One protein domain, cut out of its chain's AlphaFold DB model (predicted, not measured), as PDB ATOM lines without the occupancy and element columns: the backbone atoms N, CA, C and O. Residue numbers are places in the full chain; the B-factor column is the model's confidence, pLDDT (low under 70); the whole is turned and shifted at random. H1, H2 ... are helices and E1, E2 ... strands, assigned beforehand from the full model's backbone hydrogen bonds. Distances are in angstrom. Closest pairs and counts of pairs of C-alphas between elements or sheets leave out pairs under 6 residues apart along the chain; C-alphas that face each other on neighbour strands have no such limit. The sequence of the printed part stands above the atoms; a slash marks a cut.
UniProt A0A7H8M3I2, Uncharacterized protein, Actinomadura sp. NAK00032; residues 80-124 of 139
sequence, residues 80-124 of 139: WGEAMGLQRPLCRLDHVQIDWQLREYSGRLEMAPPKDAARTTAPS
ATOM      1  N   TRP A  80      20.250  51.174  42.257       92.69
ATOM      2  CA  TRP A  80      20.939  51.838  41.144       92.69
ATOM      3  C   TRP A  80      22.255  52.512  41.560       92.69
ATOM      4  O   TRP A  80      23.259  52.380  40.871       92.69
ATOM      5  N   GLY A  81      22.274  53.164  42.728       92.56
ATOM      6  CA  GLY A  81      23.497  53.749  43.280       92.56
ATOM      7  C   GLY A  81      24.558  52.708  43.643       92.56
ATOM      8  O   GLY A  81      25.736  52.962  43.441       92.56
ATOM      9  N   GLU A  82      24.165  51.530  44.132       93.50
ATOM     10  CA  GLU A  82      25.087  50.426  44.446       93.50
ATOM     11  C   GLU A  82      25.704  49.866  43.157       93.50
ATOM     12  O   GLU A  82      26.920  49.742  43.072       93.50
ATOM     13  N   ALA A  83      24.890  49.637  42.120       93.31
ATOM     14  CA  ALA A  83      25.363  49.187  40.810       93.31
ATOM     15  C   ALA A  83      26.327  50.200  40.159       93.31
ATOM     16  O   ALA A  83      27.373  49.817  39.644       93.31
ATOM     17  N   MET A  84      26.012  51.497  40.238       92.75
ATOM     18  CA  MET A  84      26.876  52.572  39.726       92.75
ATOM     19  C   MET A  84      28.130  52.809  40.575       92.75
ATOM     20  O   MET A  84      29.118  53.343  40.081       92.75
ATOM     21  N   GLY A  85      28.094  52.432  41.853       92.19
ATOM     22  CA  GLY A  85      29.221  52.519  42.779       92.19
ATOM     23  C   GLY A  85      30.149  51.304  42.742       92.19
ATOM     24  O   GLY A  85      31.124  51.275  43.497       92.19
ATOM     25  N   LEU A  86      29.869  50.299  41.903       91.94
ATOM     26  CA  LEU A  86      30.697  49.103  41.801       91.94
ATOM     27  C   LEU A  86      32.109  49.438  41.327       91.94
ATOM     28  O   LEU A  86      32.333  50.196  40.385       91.94
ATOM     29  N   GLN A  87      33.079  48.798  41.970       90.62
ATOM     30  CA  GLN A  87      34.487  48.916  41.628       90.62
ATOM     31  C   GLN A  87      35.013  47.547  41.216       90.62
ATOM     32  O   GLN A  87      34.780  46.555  41.903       90.62
ATOM     33  N   ARG A  88      35.778  47.494  40.121       89.88
ATOM     34  CA  ARG A  88      36.337  46.247  39.570       89.88
ATOM     35  C   ARG A  88      36.987  45.313  40.614       89.88
ATOM     36  O   ARG A  88      36.747  44.114  40.512       89.88
ATOM     37  N   PRO A  89      37.751  45.785  41.623       91.50
ATOM     38  CA  PRO A  89      38.350  44.907  42.637       91.50
ATOM     39  C   PRO A  89      37.347  44.125  43.506       91.50
ATOM     40  O   PRO A  89      37.724  43.109  44.099       91.50
ATOM     41  N   LEU A  90      36.099  44.600  43.579       89.56
ATOM     42  CA  LEU A  90      34.997  44.025  44.355       89.56
ATOM     43  C   LEU A  90      34.093  43.100  43.522       89.56
ATOM     44  O   LEU A  90      33.176  42.482  44.060       89.56
ATOM     45  N   CYS A  91      34.353  42.987  42.216       91.00
ATOM     46  CA  CYS A  91      33.643  42.089  41.315       91.00
ATOM     47  C   CYS A  91      34.498  40.841  41.075       91.00
ATOM     48  O   CYS A  91      35.483  40.883  40.333       91.00
ATOM     49  N   ARG A  92      34.134  39.727  41.710       89.88
ATOM     50  CA  ARG A  92      34.745  38.412  41.495       89.88
ATOM     51  C   ARG A  92      33.808  37.542  40.662       89.88
ATOM     52  O   ARG A  92      32.627  37.837  40.521       89.88
ATOM     53  N   LEU A  93      34.352  36.481  40.070       87.50
ATOM     54  CA  LEU A  93      33.563  35.564  39.236       87.50
ATOM     55  C   LEU A  93      32.493  34.820  40.048       87.50
ATOM     56  O   LEU A  93      31.453  34.455  39.514       87.50
ATOM     57  N   ASP A  94      32.756  34.607  41.332       91.38
ATOM     58  CA  ASP A  94      31.925  33.863  42.269       91.38
ATOM     59  C   ASP A  94      31.084  34.762  43.185       91.38
ATOM     60  O   ASP A  94      30.169  34.264  43.829       91.38
ATOM     61  N   HIS A  95      31.364  36.063  43.280       89.25
ATOM     62  CA  HIS A  95      30.560  36.991  44.075       89.25
ATOM     63  C   HIS A  95      30.810  38.453  43.693       89.25
ATOM     64  O   HIS A  95      31.880  38.829  43.215       89.25
ATOM     65  N   VAL A  96      29.831  39.309  43.984       91.75
ATOM     66  CA  VAL A  96      29.982  40.767  43.900       91.75
ATOM     67  C   VAL A  96      29.799  41.362  45.291       91.75
ATOM     68  O   VAL A  96      28.764  41.160  45.930       91.75
ATOM     69  N   GLN A  97      30.815  42.087  45.758       91.31
ATOM     70  CA  GLN A  97      30.808  42.758  47.053       91.31
ATOM     71  C   GLN A  97      30.329  44.207  46.908       91.31
ATOM     72  O   GLN A  97      30.875  44.989  46.131       91.31
ATOM     73  N   ILE A  98      29.310  44.570  47.691       90.19
ATOM     74  CA  ILE A  98      28.715  45.909  47.696       90.19
ATOM     75  C   ILE A  98      29.209  46.658  48.934       90.19
ATOM     76  O   ILE A  98      28.658  46.511  50.025       90.19
ATOM     77  N   ASP A  99      30.246  47.472  48.755       88.56
ATOM     78  CA  ASP A  99      30.783  48.327  49.823       88.56
ATOM     79  C   ASP A  99      30.351  49.790  49.701       88.56
ATOM     80  O   ASP A  99      30.421  50.535  50.678       88.56
ATOM     81  N   TRP A 100      29.904  50.212  48.517       90.50
ATOM     82  CA  TRP A 100      29.636  51.612  48.221       90.50
ATOM     83  C   TRP A 100      28.414  51.782  47.327       90.50
ATOM     84  O   TRP A 100      28.071  50.913  46.529       90.50
ATOM     85  N   GLN A 101      27.797  52.953  47.428       92.94
ATOM     86  CA  GLN A 101      26.844  53.460  46.456       92.94
ATOM     87  C   GLN A 101      27.307  54.824  45.951       92.94
ATOM     88  O   GLN A 101      27.738  55.676  46.733       92.94
ATOM     89  N   LEU A 102      27.171  55.042  44.648       94.06
ATOM     90  CA  LEU A 102      27.305  56.353  44.045       94.06
ATOM     91  C   LEU A 102      25.996  57.116  44.256       94.06
ATOM     92  O   LEU A 102      24.922  56.660  43.852       94.06
ATOM     93  N   ARG A 103      26.075  58.278  44.901       92.25
ATOM     94  CA  ARG A 103      24.934  59.176  45.090       92.25
ATOM     95  C   ARG A 103      25.280  60.570  44.600       92.25
ATOM     96  O   ARG A 103      26.423  61.004  44.695       92.25
ATOM     97  N   GLU A 104      24.268  61.290  44.149       93.00
ATOM     98  CA  GLU A 104      24.385  62.721  43.911       93.00
ATOM     99  C   GLU A 104      23.903  63.477  45.151       93.00
ATOM    100  O   GLU A 104      22.782  63.275  45.626       93.00
ATOM    101  N   TYR A 105      24.757  64.338  45.697       91.50
ATOM    102  CA  TYR A 105      24.431  65.228  46.800       91.50
ATOM    103  C   TYR A 105      24.904  66.640  46.460       91.50
ATOM    104  O   TYR A 105      26.075  66.859  46.159       91.50
ATOM    105  N   SER A 106      23.987  67.610  46.473       91.69
ATOM    106  CA  SER A 106      24.283  69.014  46.134       91.69
ATOM    107  C   SER A 106      24.995  69.194  44.779       91.69
ATOM    108  O   SER A 106      25.925  69.991  44.663       91.69
ATOM    109  N   GLY A 107      24.588  68.428  43.759       92.38
ATOM    110  CA  GLY A 107      25.184  68.466  42.415       92.38
ATOM    111  C   GLY A 107      26.570  67.819  42.310       92.38
ATOM    112  O   GLY A 107      27.225  67.930  41.275       92.38
ATOM    113  N   ARG A 108      27.051  67.167  43.375       92.94
ATOM    114  CA  ARG A 108      28.318  66.433  43.392       92.94
ATOM    115  C   ARG A 108      28.052  64.943  43.487       92.94
ATOM    116  O   ARG A 108      27.229  64.498  44.285       92.94
ATOM    117  N   LEU A 109      28.774  64.176  42.679       93.06
ATOM    118  CA  LEU A 109      28.808  62.727  42.799       93.06
ATOM    119  C   LEU A 109      29.740  62.346  43.949       93.06
ATOM    120  O   LEU A 109      30.913  62.713  43.958       93.06
ATOM    121  N   GLU A 110      29.201  61.617  44.916       93.69
ATOM    122  CA  GLU A 110      29.910  61.160  46.103       93.69
ATOM    123  C   GLU A 110      29.727  59.653  46.279       93.69
ATOM    124  O   GLU A 110      28.640  59.109  46.064       93.69
ATOM    125  N   MET A 111      30.787  58.988  46.738       91.88
ATOM    126  CA  MET A 111      30.712  57.612  47.216       91.88
ATOM    127  C   MET A 111      30.245  57.616  48.669       91.88
ATOM    128  O   MET A 111      30.839  58.278  49.519       91.88
ATOM    129  N   ALA A 112      29.182  56.874  48.955       89.56
ATOM    130  CA  ALA A 112      28.632  56.731  50.296       89.56
ATOM    131  C   ALA A 112      28.503  55.249  50.672       89.56
ATOM    132  O   ALA A 112      28.346  54.410  49.783       89.56
ATOM    133  N   PRO A 113      28.524  54.902  51.970       85.56
ATOM    134  CA  PRO A 113      28.182  53.554  52.416       85.56
ATOM    135  C   PRO A 113      26.768  53.155  51.954       85.56
ATOM    136  O   PRO A 113      25.926  54.046  51.778       85.56
ATOM    137  N   PRO A 114      26.462  51.854  51.781       79.06
ATOM    138  CA  PRO A 114      25.136  51.385  51.399       79.06
ATOM    139  C   PRO A 114      24.081  51.848  52.404       79.06
ATOM    140  O   PRO A 114      24.360  52.053  53.585       79.06
ATOM    141  N   LYS A 115      22.853  52.047  51.919       67.88
ATOM    142  CA  LYS A 115      21.782  52.686  52.699       67.88
ATOM    143  C   LYS A 115      21.435  51.914  53.977       67.88
ATOM    144  O   LYS A 115      21.073  52.530  54.975       67.88
ATOM    145  N   ASP A 116      21.589  50.598  53.929       63.41
ATOM    146  CA  ASP A 116      21.486  49.704  55.069       63.41
ATOM    147  C   ASP A 116      22.904  49.168  55.293       63.41
ATOM    148  O   ASP A 116      23.461  48.537  54.401       63.41
ATOM    149  N   ALA A 117      23.531  49.448  56.438       48.19
ATOM    150  CA  ALA A 117      24.949  49.153  56.706       48.19
ATOM    151  C   ALA A 117      25.336  47.650  56.682       48.19
ATOM    152  O   ALA A 117      26.456  47.287  57.041       48.19
ATOM    153  N   ALA A 118      24.425  46.764  56.275       45.56
ATOM    154  CA  ALA A 118      24.708  45.362  56.035       45.56
ATOM    155  C   ALA A 118      25.430  45.217  54.688       45.56
ATOM    156  O   ALA A 118      24.823  45.395  53.630       45.56
ATOM    157  N   ARG A 119      26.723  44.865  54.728       49.62
ATOM    158  CA  ARG A 119      27.455  44.367  53.554       49.62
ATOM    159  C   ARG A 119      26.688  43.169  53.011       49.62
ATOM    160  O   ARG A 119      26.727  42.085  53.589       49.62
ATOM    161  N   THR A 120      25.922  43.389  51.955       49.78
ATOM    162  CA  THR A 120      25.155  42.330  51.316       49.78
ATOM    163  C   THR A 120      26.033  41.784  50.208       49.78
ATOM    164  O   THR A 120      26.235  42.440  49.190       49.78
ATOM    165  N   THR A 121      26.601  40.603  50.421       51.78
ATOM    166  CA  THR A 121      27.185  39.823  49.330       51.78
ATOM    167  C   THR A 121      26.021  39.248  48.532       51.78
ATOM    168  O   THR A 121      25.219  38.493  49.082       51.78
ATOM    169  N   ALA A 122      25.878  39.627  47.260       49.81
ATOM    170  CA  ALA A 122      24.874  38.999  46.406       49.81
ATOM    171  C   ALA A 122      25.264  37.519  46.212       49.81
ATOM    172  O   ALA A 122      26.408  37.259  45.825       49.81
ATOM    173  N   PRO A 123      24.378  36.545  46.506       38.16
ATOM    174  CA  PRO A 123      24.714  35.138  46.340       38.16
ATOM    175  C   PRO A 123      24.887  34.823  44.852       38.16
ATOM    176  O   PRO A 123      24.033  35.166  44.031       38.16
ATOM    177  N   SER A 124      25.985  34.158  44.500       39.47
ATOM    178  CA  SER A 124      26.121  33.518  43.194       39.47
ATOM    179  C   SER A 124      25.215  32.292  43.110       39.47
ATOM    180  O   SER A 124      24.989  31.578  44.089       39.47
TER     181      SER A 124
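What this domain is: This is residues 80 to 124 of the 139 residues of an uncharacterized protein of Actinomadura sp. NAK00032 (UniProt A0A7H8M3I2). With little regular structure, this is an elongated body made mostly of loops: the hairpin E1-E2 forms one end, the short helix H1 packs near the hairpin's base at Gln 101, and loops 85 to 100 and 113 to 124 reach toward the other end. There residues 96 to 97 pair antiparallel with 121 to 122. The 45 printed residues hold H1, E1 and E2 in that order, a mixed class with only 15 residues in named elements; the two-stranded sheet is antiparallel. It is only just compact, close to loose, with a radius of gyration of the C-alphas of 11.0 A, and spans 36 by 20 by 14 A.

How they stand to each other: E1, residues 101 to 105, and E2, residues 108 to 112, form an antiparallel hairpin at 142 degrees; N 101 and O 112 are 2.8 A apart, within hydrogen-bond range. The closest C-alphas of H1, residues 80 to 84, and E1 are those of Glu 82 and Gln 101, 4.0 A apart. H1 and E2 are near each other. In H1 every O i to N i+4 pair is within hydrogen-bond range.

Where its parts are: E1 is 12.0 A long, E2 11.9 A and H1 6.1 A. H1 begins at C-alpha 80 (20.939, 51.838, 41.144); E2 ends at C-alpha 112 (28.632, 56.731, 50.296).

The domain as a whole: The C-alphas farthest apart, of Asp 94 and Ser 106, are 36.2 A apart. The printed part has no cut. The link H1 to E1 is long; E1 to E2 is tight. Residues 115 to 124 have pLDDT under 70.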